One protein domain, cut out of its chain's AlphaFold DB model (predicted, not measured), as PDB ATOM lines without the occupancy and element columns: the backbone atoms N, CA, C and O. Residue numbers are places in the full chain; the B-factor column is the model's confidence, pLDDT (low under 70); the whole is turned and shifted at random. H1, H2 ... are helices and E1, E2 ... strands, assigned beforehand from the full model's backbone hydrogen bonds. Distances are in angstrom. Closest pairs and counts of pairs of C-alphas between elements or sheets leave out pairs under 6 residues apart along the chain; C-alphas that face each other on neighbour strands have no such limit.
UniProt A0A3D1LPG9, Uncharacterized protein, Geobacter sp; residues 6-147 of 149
ATOM      1  N   ALA A   6       0.863  24.123  94.202       85.06
ATOM      2  CA  ALA A   6       1.878  23.084  94.261       85.06
ATOM      3  C   ALA A   6       2.008  22.546  95.685       85.06
ATOM      4  O   ALA A   6       1.955  23.298  96.654       85.06
ATOM      5  N   THR A   7       2.248  21.247  95.797       88.75
ATOM      6  CA  THR A   7       2.611  20.595  97.054       88.75
ATOM      7  C   THR A   7       4.043  20.110  96.919       88.75
ATOM      8  O   THR A   7       4.360  19.399  95.966       88.75
ATOM      9  N   HIS A   8       4.910  20.481  97.858       89.62
ATOM     10  CA  HIS A   8       6.266  19.941  97.926       89.62
ATOM     11  C   HIS A   8       6.399  19.043  99.145       89.62
ATOM     12  O   HIS A   8       5.879  19.337 100.222       89.62
ATOM     13  N   ARG A   9       7.131  17.948  98.963       92.12
ATOM     14  CA  ARG A   9       7.435  16.974 100.005       92.12
ATOM     15  C   ARG A   9       8.944  16.848 100.135       92.12
ATOM     16  O   ARG A   9       9.630  16.665  99.132       92.12
ATOM     17  N   LYS A  10       9.431  16.903 101.368       93.69
ATOM     18  CA  LYS A  10      10.802  16.559 101.744       93.69
ATOM     19  C   LYS A  10      10.781  15.322 102.621       93.69
ATOM     20  O   LYS A  10       9.896  15.175 103.463       93.69
ATOM     21  N   THR A  11      11.764  14.455 102.426       94.25
ATOM     22  CA  THR A  11      11.908  13.222 103.196       94.25
ATOM     23  C   THR A  11      13.370  13.024 103.559       94.25
ATOM     24  O   THR A  11      14.225  13.030 102.677       94.25
ATOM     25  N   ALA A  12      13.640  12.793 104.839       96.06
ATOM     26  CA  ALA A  12      14.912  12.289 105.329       96.06
ATOM     27  C   ALA A  12      14.734  10.828 105.749       96.06
ATOM     28  O   ALA A  12      13.767  10.490 106.434       96.06
ATOM     29  N   ASN A  13      15.654   9.964 105.323       96.12
ATOM     30  CA  ASN A  13      15.661   8.550 105.683       96.12
ATOM     31  C   ASN A  13      17.025   8.204 106.280       96.12
ATOM     32  O   ASN A  13      18.052   8.481 105.662       96.12
ATOM     33  N   VAL A  14      17.027   7.552 107.438       96.56
ATOM     34  CA  VAL A  14      18.228   7.048 108.110       96.56
ATOM     35  C   VAL A  14      18.045   5.555 108.336       96.56
ATOM     36  O   VAL A  14      16.995   5.111 108.792       96.56
ATOM     37  N   THR A  15      19.048   4.756 107.977       96.94
ATOM     38  CA  THR A  15      19.048   3.307 108.215       96.94
ATOM     39  C   THR A  15      20.341   2.912 108.910       96.94
ATOM     40  O   THR A  15      21.420   3.208 108.405       96.94
ATOM     41  N   ILE A  16      20.230   2.243 110.057       95.50
ATOM     42  CA  ILE A  16      21.369   1.801 110.867       95.50
ATOM     43  C   ILE A  16      21.281   0.291 111.036       95.50
ATOM     44  O   ILE A  16      20.344  -0.212 111.650       95.50
ATOM     45  N   SER A  17      22.272  -0.433 110.527       95.94
ATOM     46  CA  SER A  17      22.427  -1.866 110.775       95.94
ATOM     47  C   SER A  17      23.533  -2.080 111.798       95.94
ATOM     48  O   SER A  17      24.649  -1.597 111.616       95.94
ATOM     49  N   PHE A  18      23.229  -2.803 112.873       93.75
ATOM     50  CA  PHE A  18      24.176  -3.054 113.953       93.75
ATOM     51  C   PHE A  18      24.097  -4.496 114.448       93.75
ATOM     52  O   PHE A  18      23.069  -5.175 114.326       93.75
ATOM     53  N   ARG A  19      25.205  -4.944 115.042       93.19
ATOM     54  CA  ARG A  19      25.288  -6.200 115.780       93.19
ATOM     55  C   ARG A  19      25.957  -5.982 117.129       93.19
ATOM     56  O   ARG A  19      26.853  -5.150 117.233       93.19
ATOM     57  N   VAL A  20      25.534  -6.747 118.125       89.44
ATOM     58  CA  VAL A  20      26.183  -6.810 119.441       89.44
ATOM     59  C   VAL A  20      26.782  -8.201 119.585       89.44
ATOM     60  O   VAL A  20      26.130  -9.185 119.234       89.44
ATOM     61  N   VAL A  21      28.023  -8.264 120.055       88.62
ATOM     62  CA  VAL A  21      28.798  -9.500 120.201       88.62
ATOM     63  C   VAL A  21      29.201  -9.637 121.661       88.62
ATOM     64  O   VAL A  21      29.690  -8.674 122.251       88.62
ATOM     65  N   ASP A  22      28.965 -10.812 122.231       83.31
ATOM     66  CA  ASP A  22      29.502 -11.183 123.534       83.31
ATOM     67  C   ASP A  22      31.001 -11.469 123.382       83.31
ATOM     68  O   ASP A  22      31.408 -12.260 122.532       83.31
ATOM     69  N   VAL A  23      31.836 -10.779 124.158       82.75
ATOM     70  CA  VAL A  23      33.297 -10.897 124.048       82.75
ATOM     71  C   VAL A  23      33.815 -12.174 124.715       82.75
ATOM     72  O   VAL A  23      34.831 -12.702 124.271       82.75
ATOM     73  N   GLU A  24      33.129 -12.688 125.743       76.12
ATOM     74  CA  GLU A  24      33.521 -13.921 126.438       76.12
ATOM     75  C   GLU A  24      33.254 -15.147 125.550       76.12
ATOM     76  O   GLU A  24      34.107 -16.028 125.448       76.12
ATOM     77  N   SER A  25      32.096 -15.199 124.876       81.06
ATOM     78  CA  SER A  25      31.711 -16.350 124.038       81.06
ATOM     79  C   SER A  25      31.999 -16.179 122.542       81.06
ATOM     80  O   SER A  25      32.038 -17.162 121.803       81.06
ATOM     81  N   GLY A  26      32.179 -14.942 122.070       85.38
ATOM     82  CA  GLY A  26      32.262 -14.612 120.644       85.38
ATOM     83  C   GLY A  26      30.916 -14.672 119.909       85.38
ATOM     84  O   GLY A  26      30.872 -14.494 118.688       85.38
ATOM     85  N   GLU A  27      29.811 -14.922 120.614       87.50
ATOM     86  CA  GLU A  27      28.491 -15.081 120.008       87.50
ATOM     87  C   GLU A  27      27.853 -13.737 119.639       87.50
ATOM     88  O   GLU A  27      27.923 -12.745 120.369       87.50
ATOM     89  N   VAL A  28      27.161 -13.705 118.497       87.75
ATOM     90  CA  VAL A  28      26.342 -12.553 118.106       87.75
ATOM     91  C   VAL A  28      25.028 -12.600 118.877       87.75
ATOM     92  O   VAL A  28      24.147 -13.400 118.573       87.75
ATOM     93  N   VAL A  29      24.873 -11.698 119.841       84.88
ATOM     94  CA  VAL A  29      23.690 -11.651 120.712       84.88
ATOM     95  C   VAL A  29      22.553 -10.812 120.128       84.88
ATOM     96  O   VAL A  29      21.389 -11.038 120.447       84.88
ATOM     97  N   ILE A  30      22.860  -9.844 119.256       86.81
ATOM     98  CA  ILE A  30      21.862  -9.020 118.560       86.81
ATOM     99  C   ILE A  30      22.320  -8.785 117.126       86.81
ATOM    100  O   ILE A  30      23.482  -8.472 116.888       86.81
ATOM    101  N   THR A  31      21.392  -8.866 116.175       94.00
ATOM    102  CA  THR A  31      21.543  -8.320 114.822       94.00
ATOM    103  C   THR A  31      20.249  -7.614 114.451       94.00
ATOM    104  O   THR A  31      19.188  -8.238 114.440       94.00
ATOM    105  N   LYS A  32      20.312  -6.308 114.181       93.31
ATOM    106  CA  LYS A  32      19.128  -5.502 113.863       93.31
ATOM    107  C   LYS A  32      19.430  -4.430 112.830       93.31
ATOM    108  O   LYS A  32      20.561  -3.980 112.677       93.31
ATOM    109  N   THR A  33      18.378  -4.019 112.131       95.94
ATOM    110  CA  THR A  33      18.383  -2.851 111.251       95.94
ATOM    111  C   THR A  33      17.270  -1.910 111.685       95.94
ATOM    112  O   THR A  33      16.105  -2.304 111.700       95.94
ATOM    113  N   LEU A  34      17.636  -0.685 112.039       95.50
ATOM    114  CA  LEU A  34      16.736   0.399 112.410       95.50
ATOM    115  C   LEU A  34      16.519   1.296 111.203       95.50
ATOM    116  O   LEU A  34      17.445   1.526 110.425       95.50
ATOM    117  N   LYS A  35      15.295   1.791 111.044       96.31
ATOM    118  CA  LYS A  35      14.914   2.697 109.963       96.31
ATOM    119  C   LYS A  35      14.141   3.857 110.566       96.31
ATOM    120  O   LYS A  35      13.065   3.635 111.108       96.31
ATOM    121  N   SER A  36      14.665   5.067 110.426       96.69
ATOM    122  CA  SER A  36      13.956   6.301 110.755       96.69
ATOM    123  C   SER A  36      13.619   7.055 109.474       96.69
ATOM    124  O   SER A  36      14.412   7.110 108.528       96.69
ATOM    125  N   LYS A  37      12.414   7.622 109.445       96.12
ATOM    126  CA  LYS A  37      11.905   8.422 108.336       96.12
ATOM    127  C   LYS A  37      11.225   9.667 108.882       96.12
ATOM    128  O   LYS A  37      10.280   9.562 109.662       96.12
ATOM    129  N   LYS A  38      11.657  10.837 108.416       96.69
ATOM    130  CA  LYS A  38      11.001  12.117 108.703       96.69
ATOM    131  C   LYS A  38      10.537  12.758 107.411       96.69
ATOM    132  O   LYS A  38      11.263  12.782 106.419       96.69
ATOM    133  N   GLU A  39       9.310  13.258 107.423       95.06
ATOM    134  CA  GLU A  39       8.683  13.887 106.268       95.06
ATOM    135  C   GLU A  39       8.160  15.269 106.632       95.06
ATOM    136  O   GLU A  39       7.610  15.473 107.712       95.06
ATOM    137  N   ALA A  40       8.312  16.205 105.701       94.19
ATOM    138  CA  ALA A  40       7.699  17.519 105.769       94.19
ATOM    139  C   ALA A  40       6.972  17.805 104.452       94.19
ATOM    140  O   ALA A  40       7.507  17.558 103.368       94.19
ATOM    141  N   VAL A  41       5.745  18.311 104.552       92.88
ATOM    142  CA  VAL A  41       4.892  18.636 103.404       92.88
ATOM    143  C   VAL A  41       4.500  20.102 103.491       92.88
ATOM    144  O   VAL A  41       3.980  20.542 104.511       92.88
ATOM    145  N   GLY A  42       4.752  20.842 102.416       90.50
ATOM    146  CA  GLY A  42       4.450  22.262 102.304       90.50
ATOM    147  C   GLY A  42       3.560  22.518 101.097       90.50
ATOM    148  O   GLY A  42       3.807  21.988 100.011       90.50
ATOM    149  N   ASN A  43       2.532  23.338 101.289       89.56
ATOM    150  CA  ASN A  43       1.620  23.749 100.227       89.56
ATOM    151  C   ASN A  43       1.948  25.171  99.770       89.56
ATOM    152  O   ASN A  43       2.357  26.015 100.564       89.56
ATOM    153  N   TYR A  44       1.775  25.411  98.476       91.12
ATOM    154  CA  TYR A  44       1.984  26.690  97.819       91.12
ATOM    155  C   TYR A  44       0.753  27.057  96.995       91.12
ATOM    156  O   TYR A  44       0.226  26.217  96.255       91.12
ATOM    157  N   SER A  45       0.351  28.322  97.082       89.25
ATOM    158  CA  SER A  45      -0.693  28.915  96.252       89.25
ATOM    159  C   SER A  45      -0.276  30.312  95.809       89.25
ATOM    160  O   SER A  45       0.114  31.133  96.637       89.25
ATOM    161  N   GLU A  46      -0.402  30.598  94.511       85.19
ATOM    162  CA  GLU A  46      -0.199  31.952  93.970       85.19
ATOM    163  C   GLU A  46      -1.274  32.951  94.414       85.19
ATOM    164  O   GLU A  46      -1.075  34.155  94.270       85.19
ATOM    165  N   GLY A  47      -2.383  32.476  94.987       86.44
ATOM    166  CA  GLY A  47      -3.552  33.304  95.251       86.44
ATOM    167  C   GLY A  47      -4.284  33.724  93.970       86.44
ATOM    168  O   GLY A  47      -3.782  33.602  92.852       86.44
ATOM    169  N   VAL A  48      -5.522  34.180  94.132       88.75
ATOM    170  CA  VAL A  48      -6.348  34.790  93.084       88.75
ATOM    171  C   VAL A  48      -7.217  35.856  93.745       88.75
ATOM    172  O   VAL A  48      -8.260  35.535  94.317       88.75
ATOM    173  N   ASP A  49      -6.819  37.123  93.622       81.06
ATOM    174  CA  ASP A  49      -7.499  38.250  94.279       81.06
ATOM    175  C   ASP A  49      -8.978  38.359  93.880       81.06
ATOM    176  O   ASP A  49      -9.851  38.514  94.730       81.06
ATOM    177  N   ILE A  50      -9.288  38.176  92.590       83.50
ATOM    178  CA  ILE A  50     -10.665  38.239  92.062       83.50
ATOM    179  C   ILE A  50     -11.579  37.113  92.576       83.50
ATOM    180  O   ILE A  50     -12.797  37.224  92.469       83.50
ATOM    181  N   ALA A  51     -11.006  36.028  93.105       81.62
ATOM    182  CA  ALA A  51     -11.732  34.880  93.646       81.62
ATOM    183  C   ALA A  51     -11.574  34.753  95.174       81.62
ATOM    184  O   ALA A  51     -11.993  33.748  95.745       81.62
ATOM    185  N   GLY A  52     -10.953  35.741  95.834       81.88
ATOM    186  CA  GLY A  52     -10.713  35.737  97.279       81.88
ATOM    187  C   GLY A  52      -9.742  34.655  97.767       81.88
ATOM    188  O   GLY A  52      -9.746  34.326  98.950       81.88
ATOM    189  N   ILE A  53      -8.925  34.076  96.881       83.50
ATOM    190  CA  ILE A  53      -7.951  33.043  97.255       83.50
ATOM    191  C   ILE A  53      -6.663  33.735  97.696       83.50
ATOM    192  O   ILE A  53      -6.011  34.398  96.893       83.50
ATOM    193  N   ALA A  54      -6.277  33.561  98.958       85.81
ATOM    194  CA  ALA A  54      -5.058  34.158  99.492       85.81
ATOM    195  C   ALA A  54      -3.790  33.486  98.939       85.81
ATOM    196  O   ALA A  54      -3.751  32.273  98.721       85.81
ATOM    197  N   TYR A  55      -2.737  34.284  98.767       87.81
ATOM    198  CA  TYR A  55      -1.393  33.778  98.511       87.81
ATOM    199  C   TYR A  55      -0.899  32.944  99.701       87.81
ATOM    200  O   TYR A  55      -0.968  33.385 100.850       87.81
ATOM    201  N   GLN A  56      -0.357  31.758  99.423       88.50
ATOM    202  CA  GLN A  56       0.262  30.887 100.418       88.50
ATOM    203  C   GLN A  56       1.712  30.611 100.027       88.50
ATOM    204  O   GLN A  56       1.988  29.915  99.045       88.50
ATOM    205  N   LYS A  57       2.645  31.119 100.835       87.56
ATOM    206  CA  LYS A  57       4.062  30.779 100.722       87.56
ATOM    207  C   LYS A  57       4.295  29.352 101.211       87.56
ATOM    208  O   LYS A  57       3.661  28.900 102.161       87.56
ATOM    209  N   ILE A  58       5.255  28.671 100.591       89.19
ATOM    210  CA  ILE A  58       5.705  27.381 101.090       89.19
ATOM    211  C   ILE A  58       6.544  27.529 102.361       89.19
ATOM    212  O   ILE A  58       7.536  28.260 102.384       89.19
ATOM    213  N   GLU A  59       6.163  26.787 103.395       87.19
ATOM    214  CA  GLU A  59       6.901  26.676 104.650       87.19
ATOM    215  C   GLU A  59       7.356  25.230 104.824       87.19
ATOM    216  O   GLU A  59       6.550  24.310 104.964       87.19
ATOM    217  N   LEU A  60       8.668  25.018 104.739       91.88
ATOM    218  CA  LEU A  60       9.306  23.723 104.928       91.88
ATOM    219  C   LEU A  60      10.572  23.914 105.763       91.88
ATOM    220  O   LEU A  60      11.279  24.905 105.553       91.88
ATOM    221  N   PRO A  61      10.894  22.965 106.655       92.19
ATOM    222  CA  PRO A  61      12.133  23.019 107.405       92.19
ATOM    223  C   PRO A  61      13.354  22.881 106.472       92.19
ATOM    224  O   PRO A  61      13.249  22.353 105.346       92.19
ATOM    225  N   PRO A  62      14.531  23.340 106.929       93.62
ATOM    226  CA  PRO A  62      15.806  23.015 106.308       93.62
ATOM    227  C   PRO A  62      16.019  21.499 106.236       93.62
ATOM    228  O   PRO A  62      15.582  20.749 107.111       93.62
ATOM    229  N   ASP A  63      16.740  21.044 105.212       93.81
ATOM    230  CA  ASP A  63      17.030  19.613 105.039       93.81
ATOM    231  C   ASP A  63      17.883  19.070 106.193       93.81
ATOM    232  O   ASP A  63      17.685  17.935 106.623       93.81
ATOM    233  N   SER A  64      18.780  19.903 106.732       94.94
ATOM    234  CA  SER A  64      19.605  19.577 107.897       94.94
ATOM    235  C   SER A  64      18.763  19.285 109.136       94.94
ATOM    236  O   SER A  64      19.006  18.289 109.802       94.94
ATOM    237  N   GLU A  65      17.732  20.092 109.400       95.75
ATOM    238  CA  GLU A  65      16.844  19.906 110.552       95.75
ATOM    239  C   GLU A  65      16.023  18.614 110.417       95.75
ATOM    240  O   GLU A  65      15.832  17.872 111.380       95.75
ATOM    241  N   LEU A  66      15.543  18.311 109.205       95.81
ATOM    242  CA  LEU A  66      14.790  17.081 108.951       95.81
ATOM    243  C   LEU A  66      15.678  15.833 109.096       95.81
ATOM    244  O   LEU A  66      15.210  14.805 109.589       95.81
ATOM    245  N   LEU A  67      16.944  15.927 108.675       96.25
ATOM    246  CA  LEU A  67      17.931  14.861 108.817       96.25
ATOM    247  C   LEU A  67      18.336  14.647 110.278       96.25
ATOM    248  O   LEU A  67      18.343  13.504 110.723       96.25
ATOM    249  N   GLU A  68      18.615  15.715 111.022       96.81
ATOM    250  CA  GLU A  68      18.956  15.662 112.449       96.81
ATOM    251  C   GLU A  68      17.860  14.946 113.244       96.81
ATOM    252  O   GLU A  68      18.127  13.951 113.909       96.81
ATOM    253  N   LYS A  69      16.591  15.313 113.019       96.50
ATOM    254  CA  LYS A  69      15.436  14.627 113.627       96.50
ATOM    255  C   LYS A  69      15.360  13.133 113.303       96.50
ATOM    256  O   LYS A  69      14.870  12.356 114.123       96.50
ATOM    257  N   ALA A  70      15.761  12.724 112.100       96.75
ATOM    258  CA  ALA A  70      15.779  11.312 111.716       96.75
ATOM    259  C   ALA A  70      16.958  10.563 112.361       96.75
ATOM    260  O   ALA A  70      16.832   9.399 112.742       96.75
ATOM    261  N   VAL A  71      18.106  11.229 112.503       96.81
ATOM    262  CA  VAL A  71      19.287  10.681 113.178       96.81
ATOM    263  C   VAL A  71      19.025  10.508 114.671       96.81
ATOM    264  O   VAL A  71      19.268   9.422 115.192       96.81
ATOM    265  N   ASP A  72      18.472  11.517 115.343       97.06
ATOM    266  CA  ASP A  72      18.207  11.486 116.786       97.06
ATOM    267  C   ASP A  72      17.256  10.354 117.180       97.06
ATOM    268  O   ASP A  72      17.492   9.642 118.159       97.06
ATOM    269  N   GLU A  73      16.204  10.136 116.388       96.75
ATOM    270  CA  GLU A  73      15.293   9.005 116.575       96.75
ATOM    271  C   GLU A  73      16.030   7.673 116.395       96.75
ATOM    272  O   GLU A  73      15.958   6.805 117.263       96.75
ATOM    273  N   ALA A  74      16.801   7.523 115.312       96.38
ATOM    274  CA  ALA A  74      17.540   6.291 115.050       96.38
ATOM    275  C   ALA A  74      18.594   5.987 116.136       96.38
ATOM    276  O   ALA A  74      18.792   4.823 116.488       96.38
ATOM    277  N   ILE A  75      19.257   7.014 116.683       95.81
ATOM    278  CA  ILE A  75      20.220   6.883 117.786       95.81
ATOM    279  C   ILE A  75      19.509   6.533 119.094       95.81
ATOM    280  O   ILE A  75      19.992   5.674 119.834       95.81
ATOM    281  N   THR A  76      18.363   7.151 119.379       95.56
ATOM    282  CA  THR A  76      17.569   6.847 120.577       95.56
ATOM    283  C   THR A  76      17.119   5.385 120.573       95.56
ATOM    284  O   THR A  76      17.322   4.670 121.559       95.56
ATOM    285  N   ASP A  77      16.601   4.904 119.440       94.25
ATOM    286  CA  ASP A  77      16.192   3.508 119.258       94.25
ATOM    287  C   ASP A  77      17.376   2.540 119.379       94.25
ATOM    288  O   ASP A  77      17.272   1.485 120.015       94.25
ATOM    289  N   LEU A  78      18.531   2.901 118.806       94.75
ATOM    290  CA  LEU A  78      19.769   2.135 118.948       94.75
ATOM    291  C   LEU A  78      20.175   2.020 120.419       94.75
ATOM    292  O   LEU A  78      20.416   0.913 120.904       94.75
ATOM    293  N   GLY A  79      20.209   3.149 121.129       92.38
ATOM    294  CA  GLY A  79      20.530   3.211 122.551       92.38
ATOM    295  C   GLY A  79      19.599   2.328 123.374       92.38
ATOM    296  O   GLY A  79      20.069   1.513 124.162       92.38
ATOM    297  N   HIS A  80      18.288   2.399 123.136       91.50
ATOM    298  CA  HIS A  80      17.316   1.549 123.821       91.50
ATOM    299  C   HIS A  80      17.557   0.051 123.559       91.50
ATOM    300  O   HIS A  80      17.593  -0.756 124.494       91.50
ATOM    301  N   HIS A  81      17.774  -0.343 122.301       89.69
ATOM    302  CA  HIS A  81      18.019  -1.743 121.955       89.69
ATOM    303  C   HIS A  81      19.322  -2.302 122.524       89.69
ATOM    304  O   HIS A  81      19.357  -3.474 122.892       89.69
ATOM    305  N   VAL A  82      20.375  -1.491 122.611       88.88
ATOM    306  CA  VAL A  82      21.648  -1.916 123.203       88.88
ATOM    307  C   VAL A  82      21.548  -1.941 124.730       88.88
ATOM    308  O   VAL A  82      21.867  -2.950 125.353       88.88
ATOM    309  N   LEU A  83      21.060  -0.861 125.348       86.31
ATOM    310  CA  LEU A  83      21.066  -0.688 126.804       86.31
ATOM    311  C   LEU A  83      20.063  -1.584 127.533       86.31
ATOM    312  O   LEU A  83      20.359  -2.027 128.641       86.31
ATOM    313  N   SER A  84      18.913  -1.896 126.926       83.88
ATOM    314  CA  SER A  84      17.900  -2.783 127.529       83.88
ATOM    315  C   SER A  84      18.474  -4.139 127.950       83.88
ATOM    316  O   SER A  84      18.085  -4.679 128.984       83.88
ATOM    317  N   ARG A  85      19.476  -4.663 127.232       77.06
ATOM    318  CA  ARG A  85      20.139  -5.921 127.600       77.06
ATOM    319  C   ARG A  85      20.961  -5.820 128.885       77.06
ATOM    320  O   ARG A  85      21.113  -6.822 129.588       77.06
ATOM    321  N   PHE A  86      21.474  -4.630 129.188       76.44
ATOM    322  CA  PHE A  86      22.314  -4.373 130.353       76.44
ATOM    323  C   PHE A  86      21.511  -3.948 131.598       76.44
ATOM    324  O   PHE A  86      22.051  -3.883 132.709       76.44
ATOM    325  N   GLN A  87      20.204  -3.699 131.448       78.31
ATOM    326  CA  GLN A  87      19.336  -3.309 132.564       78.31
ATOM    327  C   GLN A  87      19.281  -4.390 133.654       78.31
ATOM    328  O   GLN A  87      19.387  -4.057 134.836       78.31
ATOM    329  N   ASN A  88      19.279  -5.669 133.263       80.62
ATOM    330  CA  ASN A  88      19.141  -6.810 134.177       80.62
ATOM    331  C   ASN A  88      20.412  -7.674 134.287       80.62
ATOM    332  O   ASN A  88      20.335  -8.884 134.489       80.62
ATOM    333  N   LEU A  89      21.601  -7.070 134.152       82.88
ATOM    334  CA  LEU A  89      22.884  -7.789 134.266       82.88
ATOM    335  C   LEU A  89      23.009  -8.608 135.557       82.88
ATOM    336  O   LEU A  89      23.489  -9.734 135.513       82.88
ATOM    337  N   GLN A  90      22.533  -8.074 136.681       84.50
ATOM    338  CA  GLN A  90      22.547  -8.756 137.973       84.50
ATOM    339  C   GLN A  90      21.826 -10.116 137.950       84.50
ATOM    340  O   GLN A  90      22.342 -11.090 138.493       84.50
ATOM    341  N   GLU A  91      20.686 -10.220 137.256       84.81
ATOM    342  CA  GLU A  91      19.965 -11.488 137.085       84.81
ATOM    343  C   GLU A  91      20.756 -12.449 136.200       84.81
ATOM    344  O   GLU A  91      20.846 -13.640 136.490       84.81
ATOM    345  N   SER A  92      21.372 -11.926 135.135       85.69
ATOM    346  CA  SER A  92      22.235 -12.715 134.256       85.69
ATOM    347  C   SER A  92      23.398 -13.324 135.040       85.69
ATOM    348  O   SER A  92      23.634 -14.524 134.936       85.69
ATOM    349  N   TYR A  93      24.085 -12.526 135.861       88.25
ATOM    350  CA  TYR A  93      25.190 -12.992 136.695       88.25
ATOM    351  C   TYR A  93      24.745 -14.025 137.734       88.25
ATOM    352  O   TYR A  93      25.420 -15.043 137.889       88.25
ATOM    353  N   LEU A  94      23.593 -13.820 138.385       86.56
ATOM    354  CA  LEU A  94      23.028 -14.793 139.322       86.56
ATOM    355  C   LEU A  94      22.746 -16.137 138.630       86.56
ATOM    356  O   LEU A  94      23.194 -17.180 139.102       86.56
ATOM    357  N   ASN A  95      22.069 -16.117 137.480       87.44
ATOM    358  CA  ASN A  95      21.737 -17.327 136.720       87.44
ATOM    359  C   ASN A  95      22.995 -18.074 136.241       87.44
ATOM    360  O   ASN A  95      23.051 -19.310 136.269       87.44
ATOM    361  N   THR A  96      24.028 -17.335 135.824       85.94
ATOM    362  CA  THR A  96      25.324 -17.913 135.455       85.94
ATOM    363  C   THR A  96      26.008 -18.548 136.667       85.94
ATOM    364  O   THR A  96      26.462 -19.687 136.563       85.94
ATOM    365  N   ALA A  97      26.019 -17.877 137.824       86.00
ATOM    366  CA  ALA A  97      26.581 -18.417 139.062       86.00
ATOM    367  C   ALA A  97      25.875 -19.713 139.493       86.00
ATOM    368  O   ALA A  97      26.533 -20.706 139.796       86.00
ATOM    369  N   GLU A  98      24.542 -19.765 139.435       86.44
ATOM    370  CA  GLU A  98      23.785 -20.987 139.735       86.44
ATOM    371  C   GLU A  98      24.100 -22.133 138.764       86.44
ATOM    372  O   GLU A  98      24.159 -23.299 139.162       86.44
ATOM    373  N   THR A  99      24.329 -21.815 137.489       86.81
ATOM    374  CA  THR A  99      24.715 -22.806 136.478       86.81
ATOM    375  C   THR A  99      26.114 -23.360 136.742       86.81
ATOM    376  O   THR A  99      26.303 -24.575 136.713       86.81
ATOM    377  N   LEU A 100      27.084 -22.495 137.039       86.06
ATOM    378  CA  LEU A 100      28.460 -22.889 137.363       86.06
ATOM    379  C   LEU A 100      28.521 -23.697 138.665       86.06
ATOM    380  O   LEU A 100      29.189 -24.728 138.728       86.06
ATOM    381  N   LYS A 101      27.712 -23.316 139.663       84.50
ATOM    382  CA  LYS A 101      27.571 -24.043 140.929       84.50
ATOM    383  C   LYS A 101      27.102 -25.477 140.699       84.50
ATOM    384  O   LYS A 101      27.641 -26.399 141.304       84.50
ATOM    385  N   LYS A 102      26.140 -25.689 139.792       85.94
ATOM    386  CA  LYS A 102      25.683 -27.038 139.401       85.94
ATOM    387  C   LYS A 102      26.770 -27.856 138.700       85.94
ATOM    388  O   LYS A 102      26.747 -29.078 138.799       85.94
ATOM    389  N   LYS A 103      27.700 -27.204 137.998       85.00
ATOM    390  CA  LYS A 103      28.838 -27.848 137.323       85.00
ATOM    391  C   LYS A 103      30.020 -28.136 138.255       85.00
ATOM    392  O   LYS A 103      30.921 -28.865 137.861       85.00
ATOM    393  N   GLY A 104      30.009 -27.602 139.479       78.50
ATOM    394  CA  GLY A 104      31.100 -27.762 140.445       78.50
ATOM    395  C   GLY A 104      32.309 -26.862 140.178       78.50
ATOM    396  O   GLY A 104      33.364 -27.083 140.763       78.50
ATOM    397  N   GLU A 105      32.178 -25.851 139.315       76.25
ATOM    398  CA  GLU A 105      33.239 -24.874 139.049       76.25
ATOM    399  C   GLU A 105      33.237 -23.816 140.157       76.25
ATOM    400  O   GLU A 105      32.331 -22.995 140.231       76.25
ATOM    401  N   ILE A 106      34.214 -23.862 141.064       69.38
ATOM    402  CA  ILE A 106      34.096 -23.197 142.371       69.38
ATOM    403  C   ILE A 106      34.482 -21.707 142.322       69.38
ATOM    404  O   ILE A 106      33.720 -20.862 142.791       69.38
ATOM    405  N   GLU A 107      35.630 -21.362 141.740       74.31
ATOM    406  CA  GLU A 107      36.094 -19.966 141.630       74.31
ATOM    407  C   GLU A 107      35.173 -19.075 140.773       74.31
ATOM    408  O   GLU A 107      34.794 -17.995 141.240       74.31
ATOM    409  N   PRO A 108      34.708 -19.514 139.583       82.56
ATOM    410  CA  PRO A 108      33.850 -18.690 138.729       82.56
ATOM    411  C   PRO A 108      32.497 -18.344 139.370       82.56
ATOM    412  O   PRO A 108      31.868 -17.346 139.022       82.56
ATOM    413  N   VAL A 109      32.022 -19.157 140.319       83.69
ATOM    414  CA  VAL A 109      30.746 -18.932 141.017       83.69
ATOM    415  C   VAL A 109      30.821 -17.715 141.928       83.69
ATOM    416  O   VAL A 109      29.931 -16.864 141.885       83.69
ATOM    417  N   ALA A 110      31.878 -17.620 142.738       85.25
ATOM    418  CA  ALA A 110      32.066 -16.506 143.660       85.25
ATOM    419  C   ALA A 110      32.202 -15.179 142.900       85.25
ATOM    420  O   ALA A 110      31.565 -14.189 143.264       85.25
ATOM    421  N   GLU A 111      32.955 -15.184 141.797       86.38
ATOM    422  CA  GLU A 111      33.112 -14.021 140.923       86.38
ATOM    423  C   GLU A 111      31.767 -13.553 140.351       86.38
ATOM    424  O   GLU A 111      31.428 -12.373 140.446       86.38
ATOM    425  N   LYS A 112      30.949 -14.468 139.815       88.50
ATOM    426  CA  LYS A 112      29.654 -14.099 139.223       88.50
ATOM    427  C   LYS A 112      28.639 -13.648 140.288       88.50
ATOM    428  O   LYS A 112      27.910 -12.688 140.042       88.50
ATOM    429  N   TYR A 113      28.624 -14.230 141.492       87.94
ATOM    430  CA  TYR A 113      27.812 -13.691 142.597       87.94
ATOM    431  C   TYR A 113      28.249 -12.278 143.000       87.94
ATOM    432  O   TYR A 113      27.404 -11.404 143.189       87.94
ATOM    433  N   MET A 114      29.556 -12.022 143.078       87.81
ATOM    434  CA  MET A 114      30.088 -10.696 143.391       87.81
ATOM    435  C   MET A 114      29.759  -9.677 142.296       87.81
ATOM    436  O   MET A 114      29.337  -8.565 142.605       87.81
ATOM    437  N   ALA A 115      29.852 -10.068 141.022       88.25
ATOM    438  CA  ALA A 115      29.460  -9.232 139.892       88.25
ATOM    439  C   ALA A 115      27.978  -8.827 139.965       88.25
ATOM    440  O   ALA A 115      27.650  -7.661 139.728       88.25
ATOM    441  N   ALA A 116      27.084  -9.746 140.353       87.12
ATOM    442  CA  ALA A 116      25.672  -9.427 140.584       87.12
ATOM    443  C   ALA A 116      25.500  -8.364 141.682       87.12
ATOM    444  O   ALA A 116      24.703  -7.440 141.525       87.12
ATOM    445  N   VAL A 117      26.289  -8.464 142.759       87.12
ATOM    446  CA  VAL A 117      26.248  -7.518 143.879       87.12
ATOM    447  C   VAL A 117      26.752  -6.134 143.493       87.12
ATOM    448  O   VAL A 117      26.035  -5.149 143.664       87.12
ATOM    449  N   VAL A 118      27.952  -6.065 142.921       88.06
ATOM    450  CA  VAL A 118      28.588  -4.805 142.516       88.06
ATOM    451  C   VAL A 118      27.748  -4.083 141.461       88.06
ATOM    452  O   VAL A 118      27.614  -2.864 141.504       88.06
ATOM    453  N   THR A 119      27.123  -4.822 140.540       85.38
ATOM    454  CA  THR A 119      26.262  -4.232 139.502       85.38
ATOM    455  C   THR A 119      25.097  -3.443 140.101       85.38
ATOM    456  O   THR A 119      24.778  -2.358 139.619       85.38
ATOM    457  N   GLU A 120      24.450  -3.965 141.141       83.88
ATOM    458  CA  GLU A 120      23.352  -3.260 141.807       83.88
ATOM    459  C   GLU A 120      23.830  -2.094 142.675       83.88
ATOM    460  O   GLU A 120      23.182  -1.047 142.684       83.88
ATOM    461  N   GLU A 121      24.983  -2.230 143.336       85.81
ATOM    462  CA  GLU A 121      25.608  -1.136 144.091       85.81
ATOM    463  C   GLU A 121      25.956   0.049 143.184       85.81
ATOM    464  O   GLU A 121      25.599   1.185 143.495       85.81
ATOM    465  N   VAL A 122      26.565  -0.210 142.020       85.06
ATOM    466  CA  VAL A 122      26.863   0.820 141.008       85.06
ATOM    467  C   VAL A 122      25.582   1.476 140.491       85.06
ATOM    468  O   VAL A 122      25.552   2.682 140.256       85.06
ATOM    469  N   LYS A 123      24.505   0.698 140.338       81.94
ATOM    470  CA  LYS A 123      23.191   1.217 139.935       81.94
ATOM    471  C   LYS A 123      22.447   1.924 141.074       81.94
ATOM    472  O   LYS A 123      21.431   2.559 140.804       81.94
ATOM    473  N   ASN A 124      22.932   1.836 142.315       83.56
ATOM    474  CA  ASN A 124      22.257   2.297 143.529       83.56
ATOM    475  C   ASN A 124      20.817   1.753 143.660       83.56
ATOM    476  O   ASN A 124      19.886   2.470 144.032       83.56
ATOM    477  N   ILE A 125      20.629   0.475 143.320       80.12
ATOM    478  CA  ILE A 125      19.353  -0.250 143.416       80.12
ATOM    479  C   ILE A 125      19.534  -1.393 144.419       80.12
ATOM    480  O   ILE A 125      20.620  -1.946 144.545       80.12
ATOM    481  N   LYS A 126      18.475  -1.744 145.154       77.00
ATOM    482  CA  LYS A 126      18.428  -2.960 145.976       77.00
ATOM    483  C   LYS A 126      17.352  -3.884 145.435       77.00
ATOM    484  O   LYS A 126      16.211  -3.443 145.280       77.00
ATOM    485  N   SER A 127      17.687  -5.143 145.184       80.69
ATOM    486  CA  SER A 127      16.714  -6.145 144.760       80.69
ATOM    487  C   SER A 127      16.886  -7.481 145.503       80.69
ATOM    488  O   SER A 127      17.925  -7.741 146.110       80.69
ATOM    489  N   PRO A 128      15.888  -8.381 145.445       81.56
ATOM    490  CA  PRO A 128      16.027  -9.736 145.982       81.56
ATOM    491  C   PRO A 128      17.190 -10.537 145.358       81.56
ATOM    492  O   PRO A 128      17.664 -11.499 145.962       81.56
ATOM    493  N   VAL A 129      17.663 -10.150 144.163       80.50
ATOM    494  CA  VAL A 129      18.773 -10.801 143.443       80.50
ATOM    495  C   VAL A 129      20.084 -10.652 144.213       80.50
ATOM    496  O   VAL A 129      20.772 -11.649 144.439       80.50
ATOM    497  N   THR A 130      20.412  -9.445 144.688       78.62
ATOM    498  CA  THR A 130      21.602  -9.198 145.521       78.62
ATOM    499  C   THR A 130      21.510  -9.867 146.878       78.62
ATOM    500  O   THR A 130      22.508 -10.400 147.357       78.62
ATOM    501  N   GLU A 131      20.344  -9.838 147.525       82.75
ATOM    502  CA  GLU A 131      20.165 -10.496 148.823       82.75
ATOM    503  C   GLU A 131      20.382 -12.008 148.724       82.75
ATOM    504  O   GLU A 131      20.958 -12.616 149.630       82.75
ATOM    505  N   ASN A 132      19.950 -12.619 147.618       83.94
ATOM    506  CA  ASN A 132      20.216 -14.025 147.348       83.94
ATOM    507  C   ASN A 132      21.704 -14.261 147.043       83.94
ATOM    508  O   ASN A 132      22.324 -15.120 147.667       83.94
ATOM    509  N   ALA A 133      22.304 -13.449 146.165       82.31
ATOM    510  CA  ALA A 133      23.722 -13.551 145.816       82.31
ATOM    511  C   ALA A 133      24.640 -13.419 147.044       82.31
ATOM    512  O   ALA A 133      25.530 -14.243 147.227       82.31
ATOM    513  N   ARG A 134      24.393 -12.441 147.929       84.62
ATOM    514  CA  ARG A 134      25.155 -12.260 149.179       84.62
ATOM    515  C   ARG A 134      25.030 -13.467 150.096       84.62
ATOM    516  O   ARG A 134      26.029 -13.956 150.602       84.62
ATOM    517  N   ARG A 135      23.812 -13.979 150.278       86.25
ATOM    518  CA  ARG A 135      23.562 -15.150 151.127       86.25
ATOM    519  C   ARG A 135      24.286 -16.391 150.616       86.25
ATOM    520  O   ARG A 135      24.821 -17.154 151.415       86.25
ATOM    521  N   GLU A 136      24.277 -16.610 149.306       83.12
ATOM    522  CA  GLU A 136      24.991 -17.724 148.682       83.12
ATOM    523  C   GLU A 136      26.509 -17.546 148.769       83.12
ATOM    524  O   GLU A 136      27.207 -18.504 149.093       83.12
ATOM    525  N   LEU A 137      27.011 -16.324 148.583       82.81
ATOM    526  CA  LEU A 137      28.428 -15.994 148.726       82.81
ATOM    527  C   LEU A 137      28.912 -16.179 150.177       82.81
ATOM    528  O   LEU A 137      29.945 -16.802 150.397       82.81
ATOM    529  N   ASP A 138      28.123 -15.761 151.170       84.25
ATOM    530  CA  ASP A 138      28.416 -15.967 152.596       84.25
ATOM    531  C   ASP A 138      28.397 -17.450 152.989       84.25
ATOM    532  O   ASP A 138      29.230 -17.908 153.774       84.25
ATOM    533  N   ARG A 139      27.435 -18.227 152.465       83.06
ATOM    534  CA  ARG A 139      27.409 -19.688 152.659       83.06
ATOM    535  C   ARG A 139      28.650 -20.336 152.066       83.06
ATOM    536  O   ARG A 139      29.211 -21.233 152.689       83.06
ATOM    537  N   TRP A 140      29.052 -19.888 150.881       74.38
ATOM    538  CA  TRP A 140      30.211 -20.413 150.181       74.38
ATOM    539  C   TRP A 140      31.516 -20.102 150.922       74.38
ATOM    540  O   TRP A 140      32.268 -21.031 151.198       74.38
ATOM    541  N   LEU A 141      31.738 -18.850 151.340       77.19
ATOM    542  CA  LEU A 141      32.922 -18.454 152.120       77.19
ATOM    543  C   LEU A 141      33.066 -19.275 153.413       77.19
ATOM    544  O   LEU A 141      34.159 -19.706 153.766       77.19
ATOM    545  N   LYS A 142      31.950 -19.568 154.090       79.75
ATOM    546  CA  LYS A 142      31.952 -20.415 155.295       79.75
ATOM    547  C   LYS A 142      32.231 -21.891 155.005       79.75
ATOM    548  O   LYS A 142      32.742 -22.601 155.867       79.75
ATOM    549  N   GLN A 143      31.849 -22.386 153.828       72.19
ATOM    550  CA  GLN A 143      32.153 -23.755 153.404       72.19
ATOM    551  C   GLN A 143      33.616 -23.908 152.988       72.19
ATOM    552  O   GLN A 143      34.210 -24.937 153.298       72.19
ATOM    553  N   SER A 144      34.198 -22.900 152.331       65.12
ATOM    554  CA  SER A 144      35.608 -22.913 151.940       65.12
ATOM    555  C   SER A 144      36.551 -22.747 153.135       65.12
ATOM    556  O   SER A 144      37.564 -23.433 153.179       65.12
ATOM    557  N   GLU A 145      36.194 -21.956 154.155       63.44
ATOM    558  CA  GLU A 145      36.949 -21.899 155.424       63.44
ATOM    559  C   GLU A 145      36.977 -23.242 156.179       63.44
ATOM    560  O   GLU A 145      37.924 -23.518 156.914       63.44
ATOM    561  N   ASN A 146      35.965 -24.096 155.993       57.91
ATOM    562  CA  ASN A 146      35.863 -25.405 156.648       57.91
ATOM    563  C   ASN A 146      36.519 -26.559 155.866       57.91
ATOM    564  O   ASN A 146      36.526 -27.688 156.361       57.91
ATOM    565  N   TYR A 147      37.068 -26.305 154.675       45.66
ATOM    566  CA  TYR A 147      37.871 -27.270 153.922       45.66
ATOM    567  C   TYR A 147      39.349 -26.858 153.987       45.66
ATOM    568  O   TYR A 147      39.764 -25.974 153.237       45.66
TER     569      TYR A 147
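AT A GLANCE: This is residues 6 to 147 of the 149 residues of an uncharacterized protein of Geobacter sp (UniProt A0A3D1LPG9). A long rod: a two-stranded hairpin, E1 and E2, with the long helix H1 packed along it, and at one end a small bundle of three helices, H2, H3 and H4. The stretch of residues 46 to 62 loops out at the other end before H1 runs back along the hairpin. The printed part has 142 residues, with two named strands followed by four named helices; the sheet E1 - E2 is antiparallel and the class is mixed, helices and strands. It is extended, with a radius of gyration of the C-alphas of 27.8 A and spans of 102 by 31 by 19 A.

HOW THE PARTS SIT: E1, residues 6 to 21, and E2, residues 28 to 45, form an antiparallel hairpin at 171 degrees, with N 8 and O 42 2.9 A apart and N 34 and O 16 2.8 A apart, within hydrogen-bond range. The closest C-alphas of E2 and H1, residues 63 to 87, are those of Ser 36 and Ala 70, 5.4 A apart; those of E1 and H1 are Ala 12 and Leu 67, 5.3 A. H1 and H2, residues 89 to 103, meet only through their link. H2, H3, residues 106 to 123, and H4, residues 128 to 145, form an up and down bundle, each running against the one before. H2 and H3 touch as a helical hairpin at a shallow tilt of 11 degrees, opposite ways, closest at the C-alphas of Gln 90 and Ala 116, 4.1 A. H3 and H4, also a helical hairpin, touch at 36 degrees, only just a steep tilt, closest at the C-alphas of Val 117 and Thr 130, 5.2 A. In H2 and H4 every O i to N i+4 pair is within hydrogen-bond range; in H1 19 of 21 are, in H3 12 of 14.

IN THESE COORDINATES: E1 begins at C-alpha 6 (1.878, 23.084, 94.261) and is 49.6 A long; E2 is 54.1 A. H1 is 35.9 A, H2 21.1 A, H3 26.8 A and H4 26.0 A, ending at C-alpha 145 (36.949, -21.899, 155.424).

THE WHOLE: The C-alphas farthest apart, of Ile 50 and Tyr 147, are 102.3 A apart. The printed part has no cut, and the link E2 to H1 is long, with 17 residues. Residues 106 and 144 to 147 of the model are under pLDDT 70.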